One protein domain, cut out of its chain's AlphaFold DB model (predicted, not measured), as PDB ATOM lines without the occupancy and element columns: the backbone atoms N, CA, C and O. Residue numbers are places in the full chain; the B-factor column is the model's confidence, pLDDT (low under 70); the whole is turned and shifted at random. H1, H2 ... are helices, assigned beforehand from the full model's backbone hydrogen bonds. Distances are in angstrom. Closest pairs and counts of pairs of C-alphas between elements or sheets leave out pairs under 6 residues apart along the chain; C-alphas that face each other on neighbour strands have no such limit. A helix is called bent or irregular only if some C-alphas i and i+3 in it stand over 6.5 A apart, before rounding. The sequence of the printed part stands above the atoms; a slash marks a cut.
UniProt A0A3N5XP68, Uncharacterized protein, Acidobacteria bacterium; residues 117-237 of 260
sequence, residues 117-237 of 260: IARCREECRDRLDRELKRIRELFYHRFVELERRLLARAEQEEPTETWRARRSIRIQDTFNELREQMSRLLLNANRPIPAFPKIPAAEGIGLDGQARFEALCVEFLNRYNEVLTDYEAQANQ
ATOM      1  N   ILE A 117     -14.630  90.558  54.362       96.06
ATOM      2  CA  ILE A 117     -13.816  91.081  53.252       96.06
ATOM      3  C   ILE A 117     -14.588  92.153  52.471       96.06
ATOM      4  O   ILE A 117     -14.012  93.185  52.123       96.06
ATOM      5  N   ALA A 118     -15.884  91.953  52.214       95.06
ATOM      6  CA  ALA A 118     -16.712  92.950  51.535       95.06
ATOM      7  C   ALA A 118     -16.775  94.271  52.320       95.06
ATOM      8  O   ALA A 118     -16.584  95.337  51.737       95.06
ATOM      9  N   ARG A 119     -16.916  94.208  53.647       94.56
ATOM     10  CA  ARG A 119     -16.843  95.396  54.507       94.56
ATOM     11  C   ARG A 119     -15.454  96.042  54.503       94.56
ATOM     12  O   ARG A 119     -15.342  97.262  54.441       94.56
ATOM     13  N   CYS A 120     -14.384  95.246  54.502       95.25
ATOM     14  CA  CYS A 120     -13.018  95.770  54.377       95.25
ATOM     15  C   CYS A 120     -12.794  96.501  53.040       95.25
ATOM     16  O   CYS A 120     -12.095  97.515  53.005       95.25
ATOM     17  N   ARG A 121     -13.402  96.016  51.948       94.25
ATOM     18  CA  ARG A 121     -13.411  96.696  50.643       94.25
ATOM     19  C   ARG A 121     -14.108  98.057  50.734       94.25
ATOM     20  O   ARG A 121     -13.547  99.056  50.290       94.25
ATOM     21  N   GLU A 122     -15.284  98.121  51.356       93.25
ATOM     22  CA  GLU A 122     -16.012  99.385  51.548       93.25
ATOM     23  C   GLU A 122     -15.190 100.422  52.327       93.25
ATOM     24  O   GLU A 122     -15.081 101.565  51.888       93.25
ATOM     25  N   GLU A 123     -14.520 100.010  53.403       92.25
ATOM     26  CA  GLU A 123     -13.645 100.884  54.204       92.25
ATOM     27  C   GLU A 123     -12.432 101.408  53.414       92.25
ATOM     28  O   GLU A 123     -11.959 102.527  53.619       92.25
ATOM     29  N   CYS A 124     -11.930 100.630  52.453       90.50
ATOM     30  CA  CYS A 124     -10.840 101.065  51.583       90.50
ATOM     31  C   CYS A 124     -11.296 102.008  50.453       90.50
ATOM     32  O   CYS A 124     -10.447 102.618  49.790       90.50
ATOM     33  N   ARG A 125     -12.606 102.138  50.204       91.19
ATOM     34  CA  ARG A 125     -13.152 102.802  49.009       91.19
ATOM     35  C   ARG A 125     -12.808 104.287  48.938       91.19
ATOM     36  O   ARG A 125     -12.344 104.756  47.905       91.19
ATOM     37  N   ASP A 126     -12.901 105.004  50.053       88.62
ATOM     38  CA  ASP A 126     -12.551 106.430  50.110       88.62
ATOM     39  C   ASP A 126     -11.064 106.687  49.824       88.62
ATOM     40  O   ASP A 126     -10.662 107.748  49.330       88.62
ATOM     41  N   ARG A 127     -10.194 105.734  50.175       89.88
ATOM     42  CA  ARG A 127      -8.767 105.805  49.841       89.88
ATOM     43  C   ARG A 127      -8.555 105.516  48.359       89.88
ATOM     44  O   ARG A 127      -7.824 106.267  47.713       89.88
ATOM     45  N   LEU A 128      -9.212 104.482  47.836       92.62
ATOM     46  CA  LEU A 128      -9.178 104.134  46.420       92.62
ATOM     47  C   LEU A 128      -9.600 105.324  45.547       92.62
ATOM     48  O   LEU A 128      -8.845 105.735  44.667       92.62
ATOM     49  N   ASP A 129     -10.745 105.938  45.841       92.50
ATOM     50  CA  ASP A 129     -11.285 107.059  45.066       92.50
ATOM     51  C   ASP A 129     -10.333 108.266  45.052       92.50
ATOM     52  O   ASP A 129     -10.169 108.937  44.026       92.50
ATOM     53  N   ARG A 130      -9.642 108.528  46.170       93.62
ATOM     54  CA  ARG A 130      -8.627 109.590  46.258       93.62
ATOM     55  C   ARG A 130      -7.400 109.299  45.397       93.62
ATOM     56  O   ARG A 130      -6.952 110.195  44.678       93.62
ATOM     57  N   GLU A 131      -6.868 108.081  45.442       94.69
ATOM     58  CA  GLU A 131      -5.711 107.688  44.626       94.69
ATOM     59  C   GLU A 131      -6.058 107.682  43.130       94.69
ATOM     60  O   GLU A 131      -5.327 108.247  42.314       94.69
ATOM     61  N   LEU A 132      -7.229 107.157  42.761       94.44
ATOM     62  CA  LEU A 132      -7.718 107.184  41.381       94.44
ATOM     63  C   LEU A 132      -7.922 108.612  40.866       94.44
ATOM     64  O   LEU A 132      -7.552 108.923  39.730       94.44
ATOM     65  N   LYS A 133      -8.452 109.517  41.700       94.19
ATOM     66  CA  LYS A 133      -8.566 110.941  41.358       94.19
ATOM     67  C   LYS A 133      -7.194 111.579  41.127       94.19
ATOM     68  O   LYS A 133      -7.032 112.317  40.154       94.19
ATOM     69  N   ARG A 134      -6.203 111.263  41.966       94.88
ATOM     70  CA  ARG A 134      -4.824 111.750  41.816       94.88
ATOM     71  C   ARG A 134      -4.184 111.255  40.518       94.88
ATOM     72  O   ARG A 134      -3.571 112.047  39.803       94.88
ATOM     73  N   ILE A 135      -4.362 109.975  40.185       94.19
ATOM     74  CA  ILE A 135      -3.914 109.403  38.906       94.19
ATOM     75  C   ILE A 135      -4.592 110.130  37.745       94.19
ATOM     76  O   ILE A 135      -3.911 110.557  36.810       94.19
ATOM     77  N   ARG A 136      -5.913 110.333  37.810       93.38
ATOM     78  CA  ARG A 136      -6.658 111.056  36.771       93.38
ATOM     79  C   ARG A 136      -6.067 112.436  36.518       93.38
ATOM     80  O   ARG A 136      -5.822 112.775  35.368       93.38
ATOM     81  N   GLU A 137      -5.846 113.220  37.568       94.88
ATOM     82  CA  GLU A 137      -5.309 114.580  37.459       94.88
ATOM     83  C   GLU A 137      -3.894 114.579  36.865       94.88
ATOM     84  O   GLU A 137      -3.632 115.299  35.900       94.88
ATOM     85  N   LEU A 138      -3.008 113.705  37.358       95.62
ATOM     86  CA  LEU A 138      -1.642 113.563  36.849       95.62
ATOM     87  C   LEU A 138      -1.621 113.259  35.346       95.62
ATOM     88  O   LEU A 138      -0.933 113.932  34.575       95.62
ATOM     89  N   PHE A 139      -2.370 112.243  34.920       95.25
ATOM     90  CA  PHE A 139      -2.367 111.824  33.523       95.25
ATOM     91  C   PHE A 139      -3.139 112.790  32.632       95.25
ATOM     92  O   PHE A 139      -2.696 113.038  31.515       95.25
ATOM     93  N   TYR A 140      -4.206 113.424  33.125       94.31
ATOM     94  CA  TYR A 140      -4.896 114.491  32.400       94.31
ATOM     95  C   TYR A 140      -3.928 115.610  31.997       94.31
ATOM     96  O   TYR A 140      -3.896 116.008  30.834       94.31
ATOM     97  N   HIS A 141      -3.073 116.065  32.919       95.50
ATOM     98  CA  HIS A 141      -2.057 117.071  32.603       95.50
ATOM     99  C   HIS A 141      -1.061 116.593  31.540       95.50
ATOM    100  O   HIS A 141      -0.765 117.339  30.605       95.50
ATOM    101  N   ARG A 142      -0.588 115.344  31.634       96.50
ATOM    102  CA  ARG A 142       0.356 114.768  30.661       96.50
ATOM    103  C   ARG A 142      -0.264 114.602  29.274       96.50
ATOM    104  O   ARG A 142       0.401 114.859  28.273       96.50
ATOM    105  N   PHE A 143      -1.537 114.222  29.206       94.75
ATOM    106  CA  PHE A 143      -2.269 114.123  27.948       94.75
ATOM    107  C   PHE A 143      -2.506 115.496  27.319       94.75
ATOM    108  O   PHE A 143      -2.243 115.656  26.133       94.75
ATOM    109  N   VAL A 144      -2.897 116.508  28.100       95.25
ATOM    110  CA  VAL A 144      -3.034 117.893  27.606       95.25
ATOM    111  C   VAL A 144      -1.697 118.439  27.098       95.25
ATOM    112  O   VAL A 144      -1.646 119.139  26.088       95.25
ATOM    113  N   GLU A 145      -0.592 118.124  27.773       96.00
ATOM    114  CA  GLU A 145       0.736 118.517  27.309       96.00
ATOM    115  C   GLU A 145       1.101 117.843  25.978       96.00
ATOM    116  O   GLU A 145       1.622 118.502  25.074       96.00
ATOM    117  N   LEU A 146       0.793 116.551  25.824       95.06
ATOM    118  CA  LEU A 146       0.994 115.831  24.567       95.06
ATOM    119  C   LEU A 146       0.112 116.396  23.444       95.06
ATOM    120  O   LEU A 146       0.625 116.648  22.355       95.06
ATOM    121  N   GLU A 147      -1.169 116.657  23.715       95.44
ATOM    122  CA  GLU A 147      -2.122 117.280  22.785       95.44
ATOM    123  C   GLU A 147      -1.572 118.612  22.258       95.44
ATOM    124  O   GLU A 147      -1.441 118.800  21.049       95.44
ATOM    125  N   ARG A 148      -1.142 119.507  23.159       95.06
ATOM    126  CA  ARG A 148      -0.555 120.809  22.795       95.06
ATOM    127  C   ARG A 148       0.697 120.669  21.932       95.06
ATOM    128  O   ARG A 148       0.848 121.400  20.957       95.06
ATOM    129  N   ARG A 149       1.590 119.733  22.273       94.19
ATOM    130  CA  ARG A 149       2.814 119.478  21.493       94.19
ATOM    131  C   ARG A 149       2.493 118.964  20.089       94.19
ATOM    132  O   ARG A 149       3.148 119.377  19.136       94.19
ATOM    133  N   LEU A 150       1.501 118.085  19.954       92.38
ATOM    134  CA  LEU A 150       1.081 117.547  18.658       92.38
ATOM    135  C   LEU A 150       0.393 118.608  17.793       92.38
ATOM    136  O   LEU A 150       0.679 118.677  16.600       92.38
ATOM    137  N   LEU A 151      -0.446 119.464  18.385       92.44
ATOM    138  CA  LEU A 151      -1.070 120.592  17.685       92.44
ATOM    139  C   LEU A 151      -0.021 121.595  17.181       92.44
ATOM    140  O   LEU A 151      -0.024 121.933  16.002       92.44
ATOM    141  N   ALA A 152       0.935 121.988  18.030       91.50
ATOM    142  CA  ALA A 152       2.021 122.887  17.631       91.50
ATOM    143  C   ALA A 152       2.882 122.298  16.496       91.50
ATOM    144  O   ALA A 152       3.297 123.008  15.583       91.50
ATOM    145  N   ARG A 153       3.127 120.982  16.524       88.38
ATOM    146  CA  ARG A 153       3.847 120.271  15.459       88.38
ATOM    147  C   ARG A 153       3.041 120.239  14.154       88.38
ATOM    148  O   ARG A 153       3.608 120.468  13.090       88.38
ATOM    149  N   ALA A 154       1.727 120.019  14.227       87.06
ATOM    150  CA  ALA A 154       0.842 120.044  13.062       87.06
ATOM    151  C   ALA A 154       0.791 121.427  12.386       87.06
ATOM    152  O   ALA A 154       0.748 121.505  11.160       87.06
ATOM    153  N   GLU A 155       0.856 122.518  13.154       85.50
ATOM    154  CA  GLU A 155       0.929 123.880  12.602       85.50
ATOM    155  C   GLU A 155       2.222 124.141  11.811       85.50
ATOM    156  O   GLU A 155       2.195 124.878  10.824       85.50
ATOM    157  N   GLN A 156       3.337 123.524  12.220       83.62
ATOM    158  CA  GLN A 156       4.660 123.711  11.611       83.62
ATOM    159  C   GLN A 156       4.916 122.797  10.405       83.62
ATOM    160  O   GLN A 156       5.543 123.227   9.440       83.62
ATOM    161  N   GLU A 157       4.462 121.542  10.456       81.88
ATOM    162  CA  GLU A 157       4.796 120.520   9.449       81.88
ATOM    163  C   GLU A 157       3.875 120.533   8.222       81.88
ATOM    164  O   GLU A 157       4.280 120.103   7.143       81.88
ATOM    165  N   GLU A 158       2.631 120.994   8.362       82.00
ATOM    166  CA  GLU A 158       1.633 120.833   7.304       82.00
ATOM    167  C   GLU A 158       1.696 121.965   6.256       82.00
ATOM    168  O   GLU A 158       1.671 123.158   6.603       82.00
ATOM    169  N   PRO A 159       1.710 121.623   4.952       75.94
ATOM    170  CA  PRO A 159       2.007 122.566   3.873       75.94
ATOM    171  C   PRO A 159       0.855 123.520   3.536       75.94
ATOM    172  O   PRO A 159       1.083 124.561   2.928       75.94
ATOM    173  N   THR A 160      -0.384 123.192   3.915       84.38
ATOM    174  CA  THR A 160      -1.562 124.029   3.621       84.38
ATOM    175  C   THR A 160      -2.490 124.134   4.823       84.38
ATOM    176  O   THR A 160      -2.538 123.242   5.671       84.38
ATOM    177  N   GLU A 161      -3.285 125.200   4.852       82.75
ATOM    178  CA  GLU A 161      -4.264 125.472   5.907       82.75
ATOM    179  C   GLU A 161      -5.327 124.366   6.044       82.75
ATOM    180  O   GLU A 161      -5.699 123.991   7.154       82.75
ATOM    181  N   THR A 162      -5.756 123.760   4.933       84.75
ATOM    182  CA  THR A 162      -6.746 122.671   4.945       84.75
ATOM    183  C   THR A 162      -6.186 121.377   5.540       84.75
ATOM    184  O   THR A 162      -6.892 120.686   6.277       84.75
ATOM    185  N   TRP A 163      -4.917 121.053   5.268       84.75
ATOM    186  CA  TRP A 163      -4.229 119.908   5.875       84.75
ATOM    187  C   TRP A 163      -3.963 120.129   7.374       84.75
ATOM    188  O   TRP A 163      -4.248 119.229   8.169       84.75
ATOM    189  N   ARG A 164      -3.562 121.348   7.778       86.06
ATOM    190  CA  ARG A 164      -3.441 121.754   9.196       86.06
ATOM    191  C   ARG A 164      -4.743 121.545   9.956       86.06
ATOM    192  O   ARG A 164      -4.761 120.831  10.954       86.06
ATOM    193  N   ALA A 165      -5.841 122.108   9.448       86.62
ATOM    194  CA  ALA A 165      -7.150 122.013  10.088       86.62
ATOM    195  C   ALA A 165      -7.596 120.551  10.262       86.62
ATOM    196  O   ALA A 165      -8.032 120.158  11.342       86.62
ATOM    197  N   ARG A 166      -7.419 119.715   9.229       87.62
ATOM    198  CA  ARG A 166      -7.756 118.282   9.293       87.62
ATOM    199  C   ARG A 166      -6.932 117.530  10.336       87.62
ATOM    200  O   ARG A 166      -7.491 116.705  11.058       87.62
ATOM    201  N   ARG A 167      -5.622 117.786  10.421       85.94
ATOM    202  CA  ARG A 167      -4.747 117.127  11.402       85.94
ATOM    203  C   ARG A 167      -5.072 117.565  12.828       85.94
ATOM    204  O   ARG A 167      -5.165 116.710  13.704       85.94
ATOM    205  N   SER A 168      -5.331 118.853  13.045       89.25
ATOM    206  CA  SER A 168      -5.733 119.377  14.356       89.25
ATOM    207  C   SER A 168      -7.052 118.781  14.850       89.25
ATOM    208  O   SER A 168      -7.122 118.376  16.008       89.25
ATOM    209  N   ILE A 169      -8.056 118.643  13.973       90.19
ATOM    210  CA  ILE A 169      -9.335 117.990  14.309       90.19
ATOM    211  C   ILE A 169      -9.101 116.540  14.752       90.19
ATOM    212  O   ILE A 169      -9.554 116.150  15.819       90.19
ATOM    213  N   ARG A 170      -8.310 115.757  14.003       89.56
ATOM    214  CA  ARG A 170      -8.012 114.357  14.365       89.56
ATOM    215  C   ARG A 170      -7.312 114.223  15.714       89.56
ATOM    216  O   ARG A 170      -7.621 113.309  16.478       89.56
ATOM    217  N   ILE A 171      -6.361 115.115  16.001       91.38
ATOM    218  CA  ILE A 171      -5.691 115.157  17.303       91.38
ATOM    219  C   ILE A 171      -6.738 115.412  18.393       91.38
ATOM    220  O   ILE A 171      -6.848 114.616  19.320       91.38
ATOM    221  N   GLN A 172      -7.551 116.459  18.251       92.88
ATOM    222  CA  GLN A 172      -8.587 116.802  19.230       92.88
ATOM    223  C   GLN A 172      -9.598 115.667  19.440       92.88
ATOM    224  O   GLN A 172      -9.904 115.338  20.585       92.88
ATOM    225  N   ASP A 173     -10.059 115.021  18.368       92.25
ATOM    226  CA  ASP A 173     -10.974 113.876  18.433       92.25
ATOM    227  C   ASP A 173     -10.357 112.706  19.211       92.25
ATOM    228  O   ASP A 173     -10.999 112.144  20.097       92.25
ATOM    229  N   THR A 174      -9.075 112.407  18.969       92.88
ATOM    230  CA  THR A 174      -8.333 111.364  19.700       92.88
ATOM    231  C   THR A 174      -8.281 111.658  21.202       92.88
ATOM    232  O   THR A 174      -8.524 110.773  22.023       92.88
ATOM    233  N   PHE A 175      -7.982 112.904  21.590       94.00
ATOM    234  CA  PHE A 175      -7.912 113.292  23.004       94.00
ATOM    235  C   PHE A 175      -9.296 113.432  23.655       94.00
ATOM    236  O   PHE A 175      -9.431 113.187  24.855       94.00
ATOM    237  N   ASN A 176     -10.340 113.768  22.892       92.62
ATOM    238  CA  ASN A 176     -11.729 113.710  23.352       92.62
ATOM    239  C   ASN A 176     -12.140 112.273  23.684       92.62
ATOM    240  O   ASN A 176     -12.607 112.017  24.797       92.62
ATOM    241  N   GLU A 177     -11.895 111.339  22.764       93.56
ATOM    242  CA  GLU A 177     -12.190 109.920  22.968       93.56
ATOM    243  C   GLU A 177     -11.387 109.357  24.149       93.56
ATOM    244  O   GLU A 177     -11.942 108.684  25.016       93.56
ATOM    245  N   LEU A 178     -10.106 109.718  24.269       93.44
ATOM    246  CA  LEU A 178      -9.282 109.353  25.420       93.44
ATOM    247  C   LEU A 178      -9.893 109.816  26.750       93.44
ATOM    248  O   LEU A 178      -9.984 109.023  27.690       93.44
ATOM    249  N   ARG A 179     -10.302 111.089  26.849       92.81
ATOM    250  CA  ARG A 179     -10.912 111.645  28.070       92.81
ATOM    251  C   ARG A 179     -12.179 110.885  28.454       92.81
ATOM    252  O   ARG A 179     -12.408 110.623  29.640       92.81
ATOM    253  N   GLU A 180     -12.981 110.509  27.464       92.25
ATOM    254  CA  GLU A 180     -14.170 109.693  27.676       92.25
ATOM    255  C   GLU A 180     -13.809 108.290  28.182       92.25
ATOM    256  O   GLU A 180     -14.351 107.853  29.200       92.25
ATOM    257  N   GLN A 181     -12.850 107.611  27.543       91.94
ATOM    258  CA  GLN A 181     -12.404 106.281  27.969       91.94
ATOM    259  C   GLN A 181     -11.845 106.310  29.393       91.94
ATOM    260  O   GLN A 181     -12.280 105.525  30.231       91.94
ATOM    261  N   MET A 182     -10.962 107.260  29.717       91.62
ATOM    262  CA  MET A 182     -10.446 107.426  31.080       91.62
ATOM    263  C   MET A 182     -11.575 107.597  32.097       91.62
ATOM    264  O   MET A 182     -11.557 106.970  33.154       91.62
ATOM    265  N   SER A 183     -12.581 108.413  31.774       90.62
ATOM    266  CA  SER A 183     -13.727 108.633  32.658       90.62
ATOM    267  C   SER A 183     -14.524 107.345  32.873       90.62
ATOM    268  O   SER A 183     -14.852 107.013  34.009       90.62
ATOM    269  N   ARG A 184     -14.774 106.568  31.809       91.25
ATOM    270  CA  ARG A 184     -15.461 105.267  31.894       91.25
ATOM    271  C   ARG A 184     -14.679 104.246  32.719       91.25
ATOM    272  O   ARG A 184     -15.293 103.503  33.482       91.25
ATOM    273  N   LEU A 185     -13.355 104.209  32.568       90.94
ATOM    274  CA  LEU A 185     -12.491 103.309  33.331       90.94
ATOM    275  C   LEU A 185     -12.541 103.637  34.824       90.94
ATOM    276  O   LEU A 185     -12.766 102.752  35.640       90.94
ATOM    277  N   LEU A 186     -12.422 104.918  35.173       89.12
ATOM    278  CA  LEU A 186     -12.439 105.364  36.566       89.12
ATOM    279  C   LEU A 186     -13.815 105.203  37.229       89.12
ATOM    280  O   LEU A 186     -13.880 104.918  38.418       89.12
ATOM    281  N   LEU A 187     -14.911 105.349  36.476       87.81
ATOM    282  CA  LEU A 187     -16.266 105.098  36.985       87.81
ATOM    283  C   LEU A 187     -16.526 103.613  37.271       87.81
ATOM    284  O   LEU A 187     -17.281 103.289  38.183       87.81
ATOM    285  N   ASN A 188     -15.905 102.714  36.504       86.19
ATOM    286  CA  ASN A 188     -16.056 101.266  36.644       86.19
ATOM    287  C   ASN A 188     -14.848 100.629  37.343       86.19
ATOM    288  O   ASN A 188     -14.468  99.502  37.021       86.19
ATOM    289  N   ALA A 189     -14.236 101.351  38.282       86.00
ATOM    290  CA  ALA A 189     -13.037 100.915  38.981       86.00
ATOM    291  C   ALA A 189     -13.325  99.813  40.007       86.00
ATOM    292  O   ALA A 189     -13.360 100.038  41.211       86.00
ATOM    293  N   ASN A 190     -13.565  98.605  39.500       84.38
ATOM    294  CA  ASN A 190     -13.859  97.418  40.298       84.38
ATOM    295  C   ASN A 190     -12.852  96.279  40.092       84.38
ATOM    296  O   ASN A 190     -12.796  95.373  40.917       84.38
ATOM    297  N   ARG A 191     -12.074  96.296  39.001       87.38
ATOM    298  CA  ARG A 191     -11.073  95.266  38.706       87.38
ATOM    299  C   ARG A 191      -9.973  95.765  37.768       87.38
ATOM    300  O   ARG A 191     -10.241  96.654  36.951       87.38
ATOM    301  N   PRO A 192      -8.768  95.170  37.842       90.81
ATOM    302  CA  PRO A 192      -7.705  95.425  36.884       90.81
ATOM    303  C   PRO A 192      -8.144  95.130  35.450       90.81
ATOM    304  O   PRO A 192      -8.952  94.232  35.194       90.81
ATOM    305  N   ILE A 193      -7.590  95.882  34.506       92.19
ATOM    306  CA  ILE A 193      -7.942  95.804  33.088       92.19
ATOM    307  C   ILE A 193      -6.693  95.399  32.298       92.19
ATOM    308  O   ILE A 193      -5.641  96.012  32.475       92.19
ATOM    309  N   PRO A 194      -6.777  94.382  31.419       89.50
ATOM    310  CA  PRO A 194      -5.595  93.808  30.777       89.50
ATOM    311  C   PRO A 194      -4.972  94.715  29.710       89.50
ATOM    312  O   PRO A 194      -3.778  94.621  29.451       89.50
ATOM    313  N   ALA A 195      -5.772  95.567  29.066       90.75
ATOM    314  CA  ALA A 195      -5.312  96.451  28.004       90.75
ATOM    315  C   ALA A 195      -6.165  97.717  27.931       90.75
ATOM    316  O   ALA A 195      -7.364  97.693  28.221       90.75
ATOM    317  N   PHE A 196      -5.545  98.817  27.507       89.31
ATOM    318  CA  PHE A 196      -6.250 100.074  27.308       89.31
ATOM    319  C   PHE A 196      -7.143  99.950  26.059       89.31
ATOM    320  O   PHE A 196      -6.694  99.372  25.062       89.31
ATOM    321  N   PRO A 197      -8.393 100.452  26.079       88.94
ATOM    322  CA  PRO A 197      -9.263 100.417  24.908       88.94
ATOM    323  C   PRO A 197      -8.590 101.056  23.691       88.94
ATOM    324  O   PRO A 197      -8.008 102.135  23.789       88.94
ATOM    325  N   LYS A 198      -8.672 100.399  22.530       87.94
ATOM    326  CA  LYS A 198      -8.149 100.976  21.287       87.94
ATOM    327  C   LYS A 198      -8.937 102.236  20.934       87.94
ATOM    328  O   LYS A 198     -10.162 102.211  20.983       87.94
ATOM    329  N   ILE A 199      -8.223 103.285  20.536       88.75
ATOM    330  CA  ILE A 199      -8.782 104.557  20.068       88.75
ATOM    331  C   ILE A 199      -8.460 104.653  18.574       88.75
ATOM    332  O   ILE A 199      -7.316 104.956  18.230       88.75
ATOM    333  N   PRO A 200      -9.412 104.347  17.671       82.81
ATOM    334  CA  PRO A 200      -9.151 104.298  16.229       82.81
ATOM    335  C   PRO A 200      -8.623 105.625  15.669       82.81
ATOM    336  O   PRO A 200      -7.796 105.636  14.761       82.81
ATOM    337  N   ALA A 201      -9.047 106.751  16.251       79.88
ATOM    338  CA  ALA A 201      -8.591 108.082  15.856       79.88
ATOM    339  C   ALA A 201      -7.073 108.296  16.052       79.88
ATOM    340  O   ALA A 201      -6.482 109.137  15.367       79.88
ATOM    341  N   ALA A 202      -6.420 107.497  16.909       80.50
ATOM    342  CA  ALA A 202      -4.995 107.618  17.213       80.50
ATOM    343  C   ALA A 202      -4.084 107.320  16.009       80.50
ATOM    344  O   ALA A 202      -2.974 107.842  15.952       80.50
ATOM    345  N   GLU A 203      -4.546 106.572  15.001       80.62
ATOM    346  CA  GLU A 203      -3.793 106.362  13.750       80.62
ATOM    347  C   GLU A 203      -3.590 107.682  12.973       80.62
ATOM    348  O   GLU A 203      -2.662 107.836  12.177       80.62
ATOM    349  N   GLY A 204      -4.444 108.680  13.229       76.50
ATOM    350  CA  GLY A 204      -4.454 109.970  12.549       76.50
ATOM    351  C   GLY A 204      -3.459 111.012  13.073       76.50
ATOM    352  O   GLY A 204      -3.368 112.078  12.460       76.50
ATOM    353  N   ILE A 205      -2.732 110.743  14.168       82.94
ATOM    354  CA  ILE A 205      -1.845 111.727  14.830       82.94
ATOM    355  C   ILE A 205      -0.364 111.612  14.414       82.94
ATOM    356  O   ILE A 205       0.460 112.440  14.815       82.94
ATOM    357  N   GLY A 206      -0.040 110.630  13.563       82.25
ATOM    358  CA  GLY A 206       1.306 110.334  13.057       82.25
ATOM    359  C   GLY A 206       2.079 109.342  13.935       82.25
ATOM    360  O   GLY A 206       1.860 109.284  15.140       82.25
ATOM    361  N   LEU A 207       3.011 108.585  13.337       83.75
ATOM    362  CA  LEU A 207       3.694 107.441  13.975       83.75
ATOM    363  C   LEU A 207       4.376 107.789  15.311       83.75
ATOM    364  O   LEU A 207       4.153 107.113  16.314       83.75
ATOM    365  N   ASP A 208       5.156 108.874  15.358       84.38
ATOM    366  CA  ASP A 208       5.823 109.318  16.593       84.38
ATOM    367  C   ASP A 208       4.823 109.729  17.683       84.38
ATOM    368  O   ASP A 208       5.049 109.508  18.877       84.38
ATOM    369  N   GLY A 209       3.735 110.390  17.277       86.81
ATOM    370  CA  GLY A 209       2.679 110.844  18.176       86.81
ATOM    371  C   GLY A 209       1.895 109.668  18.739       86.81
ATOM    372  O   GLY A 209       1.659 109.617  19.944       86.81
ATOM    373  N   GLN A 210       1.583 108.696  17.881       90.12
ATOM    374  CA  GLN A 210       0.911 107.453  18.228       90.12
ATOM    375  C   GLN A 210       1.733 106.639  19.231       90.12
ATOM    376  O   GLN A 210       1.211 106.288  20.282       90.12
ATOM    377  N   ALA A 211       3.031 106.432  18.986       91.00
ATOM    378  CA  ALA A 211       3.889 105.693  19.914       91.00
ATOM    379  C   ALA A 211       3.943 106.345  21.310       91.00
ATOM    380  O   ALA A 211       3.875 105.662  22.332       91.00
ATOM    381  N   ARG A 212       4.025 107.683  21.375       92.50
ATOM    382  CA  ARG A 212       4.011 108.429  22.650       92.50
ATOM    383  C   ARG A 212       2.653 108.375  23.344       92.50
ATOM    384  O   ARG A 212       2.606 108.284  24.568       92.50
ATOM    385  N   PHE A 213       1.574 108.456  22.573       93.25
ATOM    386  CA  PHE A 213       0.208 108.336  23.068       93.25
ATOM    387  C   PHE A 213      -0.032 106.952  23.678       93.25
ATOM    388  O   PHE A 213      -0.433 106.856  24.836       93.25
ATOM    389  N   GLU A 214       0.294 105.890  22.943       92.88
ATOM    390  CA  GLU A 214       0.153 104.504  23.393       92.88
ATOM    391  C   GLU A 214       0.996 104.230  24.643       92.88
ATOM    392  O   GLU A 214       0.485 103.667  25.610       92.88
ATOM    393  N   ALA A 215       2.248 104.699  24.677       94.12
ATOM    394  CA  ALA A 215       3.100 104.577  25.857       94.12
ATOM    395  C   ALA A 215       2.479 105.246  27.096       94.12
ATOM    396  O   ALA A 215       2.498 104.673  28.185       94.12
ATOM    397  N   LEU A 216       1.888 106.435  26.934       95.00
ATOM    398  CA  LEU A 216       1.242 107.152  28.033       95.00
ATOM    399  C   LEU A 216      -0.058 106.464  28.491       95.00
ATOM    400  O   LEU A 216      -0.335 106.429  29.691       95.00
ATOM    401  N   CYS A 217      -0.818 105.862  27.570       94.62
ATOM    402  CA  CYS A 217      -1.982 105.029  27.890       94.62
ATOM    403  C   CYS A 217      -1.594 103.766  28.672       94.62
ATOM    404  O   CYS A 217      -2.263 103.420  29.647       94.62
ATOM    405  N   VAL A 218      -0.503 103.097  28.281       95.19
ATOM    406  CA  VAL A 218       0.043 101.940  29.011       95.19
ATOM    407  C   VAL A 218       0.487 102.352  30.411       95.19
ATOM    408  O   VAL A 218       0.163 101.676  31.382       95.19
ATOM    409  N   GLU A 219       1.179 103.483  30.544       96.25
ATOM    410  CA  GLU A 219       1.620 103.973  31.849       96.25
ATOM    411  C   GLU A 219       0.434 104.326  32.763       96.25
ATOM    412  O   GLU A 219       0.431 103.943  33.934       96.25
ATOM    413  N   PHE A 220      -0.595 104.995  32.229       95.56
ATOM    414  CA  PHE A 220      -1.844 105.255  32.953       95.56
ATOM    415  C   PHE A 220      -2.479 103.951  33.442       95.56
ATOM    416  O   PHE A 220      -2.823 103.835  34.618       95.56
ATOM    417  N   LEU A 221      -2.604 102.966  32.550       95.38
ATOM    418  CA  LEU A 221      -3.229 101.688  32.864       95.38
ATOM    419  C   LEU A 221      -2.449 100.913  33.928       95.38
ATOM    420  O   LEU A 221      -3.057 100.354  34.837       95.38
ATOM    421  N   ASN A 222      -1.118 100.910  33.845       95.62
ATOM    422  CA  ASN A 222      -0.268 100.267  34.843       95.62
ATOM    423  C   ASN A 222      -0.493 100.888  36.223       95.62
ATOM    424  O   ASN A 222      -0.782 100.163  37.168       95.62
ATOM    425  N   ARG A 223      -0.476 102.224  36.330       96.00
ATOM    426  CA  ARG A 223      -0.738 102.918  37.603       96.00
ATOM    427  C   ARG A 223      -2.147 102.676  38.136       96.00
ATOM    428  O   ARG A 223      -2.328 102.485  39.333       96.00
ATOM    429  N   TYR A 224      -3.142 102.669  37.256       94.94
ATOM    430  CA  TYR A 224      -4.519 102.342  37.612       94.94
ATOM    431  C   TYR A 224      -4.636 100.911  38.170       94.94
ATOM    432  O   TYR A 224      -5.230 100.701  39.228       94.94
ATOM    433  N   ASN A 225      -4.026  99.932  37.497       95.81
ATOM    434  CA  ASN A 225      -4.040  98.533  37.919       95.81
ATOM    435  C   ASN A 225      -3.239  98.295  39.207       95.81
ATOM    436  O   ASN A 225      -3.668  97.484  40.025       95.81
ATOM    437  N   GLU A 226      -2.116  98.992  39.399       95.56
ATOM    438  CA  GLU A 226      -1.342  98.980  40.648       95.56
ATOM    439  C   GLU A 226      -2.231  99.385  41.826       95.56
ATOM    440  O   GLU A 226      -2.377  98.617  42.772       95.56
ATOM    441  N   VAL A 227      -2.925 100.523  41.724       95.06
ATOM    442  CA  VAL A 227      -3.820 101.004  42.788       95.06
ATOM    443  C   VAL A 227      -4.948 100.016  43.087       95.06
ATOM    444  O   VAL A 227      -5.243  99.766  44.255       95.06
ATOM    445  N   LEU A 228      -5.568  99.425  42.062       94.62
ATOM    446  CA  LEU A 228      -6.615  98.420  42.275       94.62
ATOM    447  C   LEU A 228      -6.083  97.136  42.911       94.62
ATOM    448  O   LEU A 228      -6.763  96.540  43.744       94.62
ATOM    449  N   THR A 229      -4.882  96.714  42.529       94.31
ATOM    450  CA  THR A 229      -4.248  95.515  43.086       94.31
ATOM    451  C   THR A 229      -3.872  95.738  44.546       94.31
ATOM    452  O   THR A 229      -4.152  94.878  45.375       94.31
ATOM    453  N   ASP A 230      -3.315  96.902  44.879       93.19
ATOM    454  CA  ASP A 230      -2.960  97.268  46.250       93.19
ATOM    455  C   ASP A 230      -4.199  97.369  47.147       93.19
ATOM    456  O   ASP A 230      -4.201  96.861  48.271       93.19
ATOM    457  N   TYR A 231      -5.273  97.983  46.637       92.88
ATOM    458  CA  TYR A 231      -6.571  98.049  47.308       92.88
ATOM    459  C   TYR A 231      -7.107  96.649  47.628       92.88
ATOM    460  O   TYR A 231      -7.466  96.353  48.769       92.88
ATOM    461  N   GLU A 232      -7.120  95.771  46.626       93.19
ATOM    462  CA  GLU A 232      -7.671  94.432  46.774       93.19
ATOM    463  C   GLU A 232      -6.782  93.574  47.683       93.19
ATOM    464  O   GLU A 232      -7.283  92.834  48.529       93.19
ATOM    465  N   ALA A 233      -5.459  93.722  47.593       93.31
ATOM    466  CA  ALA A 233      -4.524  93.081  48.507       93.31
ATOM    467  C   ALA A 233      -4.768  93.524  49.955       93.31
ATOM    468  O   ALA A 233      -4.820  92.675  50.841       93.31
ATOM    469  N   GLN A 234      -4.970  94.822  50.208       93.31
ATOM    470  CA  GLN A 234      -5.237  95.339  51.552       93.31
ATOM    471  C   GLN A 234      -6.564  94.813  52.118       93.31
ATOM    472  O   GLN A 234      -6.609  94.387  53.274       93.31
ATOM    473  N   ALA A 235      -7.631  94.786  51.317       93.81
ATOM    474  CA  ALA A 235      -8.923  94.254  51.750       93.81
ATOM    475  C   ALA A 235      -8.858  92.750  52.088       93.81
ATOM    476  O   ALA A 235      -9.514  92.305  53.030       93.81
ATOM    477  N   ASN A 236      -8.018  91.991  51.376       94.69
ATOM    478  CA  ASN A 236      -7.832  90.550  51.572       94.69
ATOM    479  C   ASN A 236      -6.767  90.179  52.625       94.69
ATOM    480  O   ASN A 236      -6.514  88.993  52.828       94.69
ATOM    481  N   GLN A 237      -6.145  91.139  53.325       95.50
ATOM    482  CA  GLN A 237      -5.216  90.870  54.441       95.50
ATOM    483  C   GLN A 237      -5.955  90.422  55.712       95.50
ATOM    484  O   GLN A 237      -5.840  91.047  56.771       95.50
TER     485      GLN A 237
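What this domain is: This is residues 117 to 237 of the 260 residues of an uncharacterized protein of Acidobacteria bacterium (UniProt A0A3N5XP68). Three long helices lie side by side in a rod-shaped bundle: H1 runs nearly the whole length, with a kink near its first end, and H2 and H4 run back beside it the opposite way. A stretch with no named element, residues 188 to 199, folds back from the end of H2 to the short helix H3, which packs on residues 167 to 174 of H2 before H4 begins. The printed part has 121 residues with four named helices, in the order H1, H2, H3, H4, and no named strand; the class is all helix. The whole is loose, with a radius of gyration of the C-alphas of 17.4 A, and spans 61 by 21 by 18 A.

How they stand to each other: H1, residues 117 to 157, has a kink of 46 degrees near residue 124. It touches H2, residues 161 to 187, at a shallow tilt of 5 degrees, opposite ways; their closest C-alphas, of Leu 151 and Ser 168, are 5.9 A apart, and the two form a helical hairpin. H2 also forms a helical hairpin with H3, residues 200 to 205, at a steep tilt of 43 degrees, opposite ways. H3 touches residues 167 to 174 of H2 alone, and their closest C-alphas, of Thr 174 and Ala 201, are 5.1 A apart. H4, residues 207 to 235, touches H1 at a shallow tilt of 9 degrees, opposite ways, with the C-alphas of Cys 120 and Ala 235 closest at 5.1 A. H3 and H4 only just touch, with 3 pairs of C-alphas within 8 A, the closest being those of Ala 202 and Gln 210 at 6.0 A; H4 does so with residues 210 to 213 alone. H2 and H4 are near each other, with 11 pairs of C-alphas within 10 A. H1 and H3 are close but not clearly touching, with the C-alphas of Leu 150 and Ile 205 closest at 7.6 A. Every O i to N i+4 pair is within hydrogen-bond range in H2 and H4, 35 of 37 in H1 and 0 of 2 in H3, where 3 of 3 O i to N i+3 pairs are.

Where its parts are: H1 begins at C-alpha 117 at (-13.816, 91.081, 53.252) and measures 56.0 A; it is irregular, only just, with C-alphas 123 and 126 7.0 A apart. H2 measures 39.1 A and begins at C-alpha 161 at (-4.264, 125.472, 5.907). H3 measures 10.5 A; it is neither bent nor irregular, but only just, with C-alphas 200 and 203 6.3 A apart. H4 measures 42.0 A and ends at C-alpha 235 at (-8.923, 94.254, 51.750).

The domain as a whole: The C-alphas of Ile 117 and Thr 160 are the two farthest apart, at 60.8 A, while those of Ile 117 and Gln 237, the first and last printed, are 8.7 A apart. The printed part has no cut. The link from H2 to H3 is long, with 12 residues; those from H1 to H2 and from H3 to H4 are tight. The mean pLDDT of the printed part is 90.9, and no printed residue is under 70.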